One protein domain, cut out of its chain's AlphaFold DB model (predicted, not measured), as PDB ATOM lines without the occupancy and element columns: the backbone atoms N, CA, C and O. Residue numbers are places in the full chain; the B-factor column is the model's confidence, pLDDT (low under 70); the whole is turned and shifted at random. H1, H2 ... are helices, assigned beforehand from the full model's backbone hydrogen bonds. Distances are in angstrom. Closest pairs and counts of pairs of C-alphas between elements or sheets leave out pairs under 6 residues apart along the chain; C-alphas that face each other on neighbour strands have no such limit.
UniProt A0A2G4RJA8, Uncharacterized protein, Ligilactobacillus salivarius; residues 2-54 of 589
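Overview. This is residues 2 to 54 of the 589 residues of an uncharacterized protein of Ligilactobacillus salivarius (UniProt A0A2G4RJA8). A helical hairpin of two unequal helices, H1 and the longer H2, lies side by side, with a long loop, residues 2 to 19, sweeping along the side of H1 away from H2. The last turns of H2 reach beyond the start of H1, so to one end of the elongated outline, which spans 39 by 24 by 15 A. The printed part has 53 residues, with two named helices, H1 then H2, and no named strand; the class is all helix, with 27 residues in the helices. It is only just loose, close to compact, with a radius of gyration of the C-alphas of 12.0 A.

Along the chain. Residues 2 to 19 hold no named element, and their C-alphas lie 10 to 21 A from the mean of all C-alphas; C-alpha 2 is at (115.333, 217.403, 323.321). H1, residues 20 to 29, begins with C-alpha 20 at (109.597, 237.407, 340.179) and is 14.8 A from first to last C-alpha. H2, residues 37 to 53, is 23.9 A long in the same measure and ends with C-alpha 53 at (114.703, 251.109, 341.679).

Arrangement. H1 and H2 form a helical hairpin, joined by a short link of 7 residues. They touch, with 18 pairs of C-alphas within 8 A; the closest C-alphas, those of Ala 24 and Ala 41, are 4.5 A apart. Their lines stand at a shallow tilt of 7 degrees, and they run opposite ways. In H1 and H2 every O i to N i+4 pair is within hydrogen-bond range.

Size, cuts and confidence. The two C-alphas farthest apart, those of Asp 2 and Ser 54, are 40.7 A apart. The printed part has no cut. The mean pLDDT of the printed part is 71.7, and residues 2 to 6, 10 to 18 and 48 to 54 are under 70.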
ATOM      1  N   ASP A   2     116.568 217.295 322.549       49.62
ATOM      2  CA  ASP A   2     115.333 217.403 323.321       49.62
ATOM      3  C   ASP A   2     114.804 218.835 323.250       49.62
ATOM      4  O   ASP A   2     115.519 219.778 323.575       49.62
ATOM      5  N   ASN A   3     113.556 219.000 322.813       56.03
ATOM      6  CA  ASN A   3     112.878 220.291 322.831       56.03
ATOM      7  C   ASN A   3     112.694 220.726 324.305       56.03
ATOM      8  O   ASN A   3     112.022 219.995 325.046       56.03
ATOM      9  N   PRO A   4     113.280 221.855 324.755       59.22
ATOM     10  CA  PRO A   4     113.199 222.300 326.151       59.22
ATOM     11  C   PRO A   4     111.816 222.858 326.539       59.22
ATOM     12  O   PRO A   4     111.600 223.244 327.683       59.22
ATOM     13  N   TYR A   5     110.857 222.883 325.608       67.25
ATOM     14  CA  TYR A   5     109.551 223.520 325.781       67.25
ATOM     15  C   TYR A   5     108.461 222.469 325.965       67.25
ATOM     16  O   TYR A   5     107.889 221.966 324.994       67.25
ATOM     17  N   ARG A   6     108.226 222.085 327.222       64.94
ATOM     18  CA  ARG A   6     107.413 220.903 327.556       64.94
ATOM     19  C   ARG A   6     106.195 221.181 328.421       64.94
ATOM     20  O   ARG A   6     105.402 220.267 328.614       64.94
ATOM     21  N   ASP A   7     106.022 222.404 328.913       73.00
ATOM     22  CA  ASP A   7     104.944 222.686 329.853       73.00
ATOM     23  C   ASP A   7     103.686 223.232 329.152       73.00
ATOM     24  O   ASP A   7     103.634 224.393 328.737       73.00
ATOM     25  N   GLU A   8     102.683 222.363 328.998       77.31
ATOM     26  CA  GLU A   8     101.334 222.682 328.497       77.31
ATOM     27  C   GLU A   8     100.355 223.078 329.606       77.31
ATOM     28  O   GLU A   8      99.223 223.470 329.320       77.31
ATOM     29  N   THR A   9     100.756 222.967 330.876       75.75
ATOM     30  CA  THR A   9      99.841 223.239 331.980       75.75
ATOM     31  C   THR A   9      99.499 224.731 332.027       75.75
ATOM     32  O   THR A   9     100.382 225.579 331.836       75.75
ATOM     33  N   PRO A  10      98.231 225.100 332.281       68.81
ATOM     34  CA  PRO A  10      97.880 226.487 332.548       68.81
ATOM     35  C   PRO A  10      98.682 227.016 333.740       68.81
ATOM     36  O   PRO A  10      98.886 226.304 334.725       68.81
ATOM     37  N   MET A  11      99.127 228.273 333.672       68.44
ATOM     38  CA  MET A  11      99.680 228.948 334.848       68.44
ATOM     39  C   MET A  11      98.557 229.081 335.886       68.44
ATOM     40  O   MET A  11      97.673 229.919 335.738       68.44
ATOM     41  N   THR A  12      98.552 228.204 336.890       62.91
ATOM     42  CA  THR A  12      97.591 228.208 337.999       62.91
ATOM     43  C   THR A  12      98.362 228.242 339.317       62.91
ATOM     44  O   THR A  12      99.221 227.401 339.566       62.91
ATOM     45  N   GLY A  13      98.106 229.261 340.140       54.50
ATOM     46  CA  GLY A  13      98.792 229.473 341.415       54.50
ATOM     47  C   GLY A  13      98.552 230.877 341.967       54.50
ATOM     48  O   GLY A  13      98.262 231.806 341.218       54.50
ATOM     49  N   ASP A  14      98.649 231.030 343.284       57.22
ATOM     50  CA  ASP A  14      98.482 232.309 343.978       57.22
ATOM     51  C   ASP A  14      99.779 233.142 343.860       57.22
ATOM     52  O   ASP A  14     100.674 233.103 344.710       57.22
ATOM     53  N   TYR A  15      99.929 233.837 342.726       57.28
ATOM     54  CA  TYR A  15     101.159 234.528 342.295       57.28
ATOM     55  C   TYR A  15     101.535 235.770 343.119       57.28
ATOM     56  O   TYR A  15     102.535 236.415 342.820       57.28
ATOM     57  N   ILE A  16     100.773 236.092 344.168       51.16
ATOM     58  CA  ILE A  16     101.107 237.157 345.126       51.16
ATOM     59  C   ILE A  16     102.280 236.735 346.034       51.16
ATOM     60  O   ILE A  16     102.997 237.589 346.549       51.16
ATOM     61  N   SER A  17     102.510 235.427 346.209       54.00
ATOM     62  CA  SER A  17     103.517 234.883 347.137       54.00
ATOM     63  C   SER A  17     104.823 234.399 346.487       54.00
ATOM     64  O   SER A  17     105.791 234.139 347.199       54.00
ATOM     65  N   ASN A  18     104.878 234.292 345.154       62.44
ATOM     66  CA  ASN A  18     106.048 233.778 344.434       62.44
ATOM     67  C   ASN A  18     106.980 234.911 343.993       62.44
ATOM     68  O   ASN A  18     106.523 235.960 343.538       62.44
ATOM     69  N   ASP A  19     108.294 234.690 344.076       71.00
ATOM     70  CA  ASP A  19     109.258 235.678 343.601       71.00
ATOM     71  C   ASP A  19     109.233 235.833 342.065       71.00
ATOM     72  O   ASP A  19     108.862 234.933 341.304       71.00
ATOM     73  N   ILE A  20     109.636 237.019 341.598       77.19
ATOM     74  CA  ILE A  20     109.597 237.407 340.179       77.19
ATOM     75  C   ILE A  20     110.430 236.460 339.300       77.19
ATOM     76  O   ILE A  20     110.075 236.225 338.143       77.19
ATOM     77  N   LYS A  21     111.517 235.890 339.840       78.44
ATOM     78  CA  LYS A  21     112.396 234.974 339.101       78.44
ATOM     79  C   LYS A  21     111.704 233.646 338.828       78.44
ATOM     80  O   LYS A  21     111.741 233.168 337.700       78.44
ATOM     81  N   THR A  22     110.999 233.113 339.819       79.00
ATOM     82  CA  THR A  22     110.223 231.874 339.711       79.00
ATOM     83  C   THR A  22     109.141 232.001 338.637       79.00
ATOM     84  O   THR A  22     108.932 231.095 337.831       79.00
ATOM     85  N   ILE A  23     108.487 233.164 338.560       80.12
ATOM     86  CA  ILE A  23     107.473 233.444 337.533       80.12
ATOM     87  C   ILE A  23     108.120 233.575 336.143       80.12
ATOM     88  O   ILE A  23     107.619 232.997 335.177       80.12
ATOM     89  N   ALA A  24     109.244 234.290 336.030       84.38
ATOM     90  CA  ALA A  24     109.971 234.454 334.770       84.38
ATOM     91  C   ALA A  24     110.506 233.116 334.224       84.38
ATOM     92  O   ALA A  24     110.395 232.836 333.028       84.38
ATOM     93  N   GLU A  25     111.032 232.251 335.092       84.38
ATOM     94  CA  GLU A  25     111.465 230.900 334.728       84.38
ATOM     95  C   GLU A  25     110.292 230.028 334.275       84.38
ATOM     96  O   GLU A  25     110.400 229.360 333.245       84.38
ATOM     97  N   ALA A  26     109.147 230.082 334.960       81.44
ATOM     98  CA  ALA A  26     107.953 229.353 334.539       81.44
ATOM     99  C   ALA A  26     107.473 229.782 333.137       81.44
ATOM    100  O   ALA A  26     107.103 228.929 332.328       81.44
ATOM    101  N   ILE A  27     107.539 231.080 332.811       84.31
ATOM    102  CA  ILE A  27     107.199 231.611 331.478       84.31
ATOM    103  C   ILE A  27     108.127 231.034 330.397       84.31
ATOM    104  O   ILE A  27     107.651 230.627 329.336       84.31
ATOM    105  N   ARG A  28     109.438 230.936 330.659       85.88
ATOM    106  CA  ARG A  28     110.430 230.427 329.687       85.88
ATOM    107  C   ARG A  28     110.221 228.958 329.301       85.88
ATOM    108  O   ARG A  28     110.596 228.566 328.197       85.88
ATOM    109  N   HIS A  29     109.593 228.166 330.168       84.06
ATOM    110  CA  HIS A  29     109.392 226.727 329.958       84.06
ATOM    111  C   HIS A  29     108.040 226.360 329.315       84.06
ATOM    112  O   HIS A  29     107.831 225.195 328.952       84.06
ATOM    113  N   LYS A  30     107.137 227.331 329.108       81.94
ATOM    114  CA  LYS A  30     105.819 227.091 328.491       81.94
ATOM    115  C   LYS A  30     105.928 226.640 327.049       81.94
ATOM    116  O   LYS A  30     106.710 227.195 326.296       81.94
ATOM    117  N   LYS A  31     105.119 225.665 326.630       80.12
ATOM    118  CA  LYS A  31     105.191 225.090 325.276       80.12
ATOM    119  C   LYS A  31     104.880 226.101 324.161       80.12
ATOM    120  O   LYS A  31     105.505 226.051 323.104       80.12
ATOM    121  N   HIS A  32     103.937 227.013 324.392       78.75
ATOM    122  CA  HIS A  32     103.465 227.994 323.404       78.75
ATOM    123  C   HIS A  32     104.127 229.372 323.591       78.75
ATOM    124  O   HIS A  32     104.536 229.712 324.699       78.75
ATOM    125  N   GLY A  33     104.241 230.162 322.513       75.44
ATOM    126  CA  GLY A  33     104.874 231.495 322.540       75.44
ATOM    127  C   GLY A  33     106.408 231.469 322.541       75.44
ATOM    128  O   GLY A  33     107.042 232.292 323.191       75.44
ATOM    129  N   VAL A  34     107.020 230.494 321.854       77.69
ATOM    130  CA  VAL A  34     108.484 230.277 321.811       77.69
ATOM    131  C   VAL A  34     109.293 231.506 321.399       77.69
ATOM    132  O   VAL A  34     110.401 231.703 321.890       77.69
ATOM    133  N   ASP A  35     108.721 232.325 320.532       74.56
ATOM    134  CA  ASP A  35     109.276 233.548 319.963       74.56
ATOM    135  C   ASP A  35     109.118 234.782 320.866       74.56
ATOM    136  O   ASP A  35     109.858 235.751 320.719       74.56
ATOM    137  N   THR A  36     108.179 234.755 321.812       77.75
ATOM    138  CA  THR A  36     107.746 235.937 322.581       77.75
ATOM    139  C   THR A  36     107.960 235.805 324.089       77.75
ATOM    140  O   THR A  36     108.179 236.803 324.775       77.75
ATOM    141  N   ARG A  37     107.973 234.585 324.632       82.31
ATOM    142  CA  ARG A  37     108.029 234.339 326.083       82.31
ATOM    143  C   ARG A  37     109.342 234.756 326.749       82.31
ATOM    144  O   ARG A  37     109.311 235.168 327.901       82.31
ATOM    145  N   ASP A  38     110.486 234.682 326.060       81.69
ATOM    146  CA  ASP A  38     111.757 235.128 326.655       81.69
ATOM    147  C   ASP A  38     111.799 236.657 326.759       81.69
ATOM    148  O   ASP A  38     112.163 237.196 327.800       81.69
ATOM    149  N   ALA A  39     111.288 237.358 325.742       81.19
ATOM    150  CA  ALA A  39     111.090 238.804 325.807       81.19
ATOM    151  C   ALA A  39     110.112 239.197 326.933       81.19
ATOM    152  O   ALA A  39     110.350 240.175 327.644       81.19
ATOM    153  N   MET A  40     109.042 238.422 327.148       82.94
ATOM    154  CA  MET A  40     108.113 238.627 328.270       82.94
ATOM    155  C   MET A  40     108.766 238.364 329.637       82.94
ATOM    156  O   MET A  40     108.588 239.171 330.549       82.94
ATOM    157  N   ALA A  41     109.546 237.289 329.781       84.31
ATOM    158  CA  ALA A  41     110.269 236.971 331.013       84.31
ATOM    159  C   ALA A  41     111.303 238.059 331.351       84.31
ATOM    160  O   ALA A  41     111.321 238.566 332.471       84.31
ATOM    161  N   GLN A  42     112.086 238.500 330.361       80.88
ATOM    162  CA  GLN A  42     113.032 239.607 330.519       80.88
ATOM    163  C   GLN A  42     112.329 240.936 330.846       80.88
ATOM    164  O   GLN A  42     112.822 241.711 331.664       80.88
ATOM    165  N   SER A  43     111.163 241.207 330.246       77.69
ATOM    166  CA  SER A  43     110.365 242.406 330.552       77.69
ATOM    167  C   SER A  43     109.852 242.384 331.990       77.69
ATOM    168  O   SER A  43     109.904 243.409 332.664       77.69
ATOM    169  N   LEU A  44     109.405 241.228 332.486       81.44
ATOM    170  CA  LEU A  44     108.966 241.055 333.870       81.44
ATOM    171  C   LEU A  44     110.121 241.226 334.868       81.44
ATOM    172  O   LEU A  44     109.980 241.956 335.848       81.44
ATOM    173  N   GLU A  45     111.282 240.631 334.594       81.00
ATOM    174  CA  GLU A  45     112.500 240.821 335.392       81.00
ATOM    175  C   GLU A  45     112.936 242.292 335.407       81.00
ATOM    176  O   GLU A  45     113.295 242.826 336.458       81.00
ATOM    177  N   LYS A  46     112.845 242.979 334.262       76.62
ATOM    178  CA  LYS A  46     113.183 244.399 334.148       76.62
ATOM    179  C   LYS A  46     112.170 245.300 334.851       76.62
ATOM    180  O   LYS A  46     112.581 246.246 335.513       76.62
ATOM    181  N   MET A  47     110.873 244.993 334.783       71.06
ATOM    182  CA  MET A  47     109.845 245.679 335.575       71.06
ATOM    183  C   MET A  47     110.064 245.468 337.076       71.06
ATOM    184  O   MET A  47     109.948 246.427 337.830       71.06
ATOM    185  N   GLY A  48     110.459 244.267 337.513       68.88
ATOM    186  CA  GLY A  48     110.842 243.998 338.902       68.88
ATOM    187  C   GLY A  48     112.055 244.817 339.350       68.88
ATOM    188  O   GLY A  48     112.027 245.439 340.408       68.88
ATOM    189  N   GLN A  49     113.094 244.899 338.516       67.94
ATOM    190  CA  GLN A  49     114.263 245.748 338.776       67.94
ATOM    191  C   GLN A  49     113.901 247.237 338.833       67.94
ATOM    192  O   GLN A  49     114.389 247.948 339.706       67.94
ATOM    193  N   LEU A  50     113.027 247.708 337.939       65.06
ATOM    194  CA  LEU A  50     112.549 249.092 337.922       65.06
ATOM    195  C   LEU A  50     111.637 249.401 339.119       65.06
ATOM    196  O   LEU A  50     111.724 250.488 339.683       65.06
ATOM    197  N   ALA A  51     110.811 248.450 339.560       63.84
ATOM    198  CA  ALA A  51     110.011 248.556 340.781       63.84
ATOM    199  C   ALA A  51     110.904 248.622 342.037       63.84
ATOM    200  O   ALA A  51     110.659 249.424 342.932       63.84
ATOM    201  N   MET A  52     111.998 247.854 342.070       58.94
ATOM    202  CA  MET A  52     113.015 247.940 343.126       58.94
ATOM    203  C   MET A  52     113.849 249.231 343.054       58.94
ATOM    204  O   MET A  52     114.300 249.717 344.084       58.94
ATOM    205  N   GLN A  53     114.045 249.807 341.862       52.81
ATOM    206  CA  GLN A  53     114.703 251.109 341.679       52.81
ATOM    207  C   GLN A  53     113.792 252.304 341.996       52.81
ATOM    208  O   GLN A  53     114.304 253.380 342.294       52.81
ATOM    209  N   SER A  54     112.467 252.140 341.933       47.31
ATOM    210  CA  SER A  54     111.487 253.211 342.192       47.31
ATOM    211  C   SER A  54     111.061 253.331 343.657       47.31
ATOM    212  O   SER A  54     110.344 254.267 344.003       47.31
TER     213      SER A  54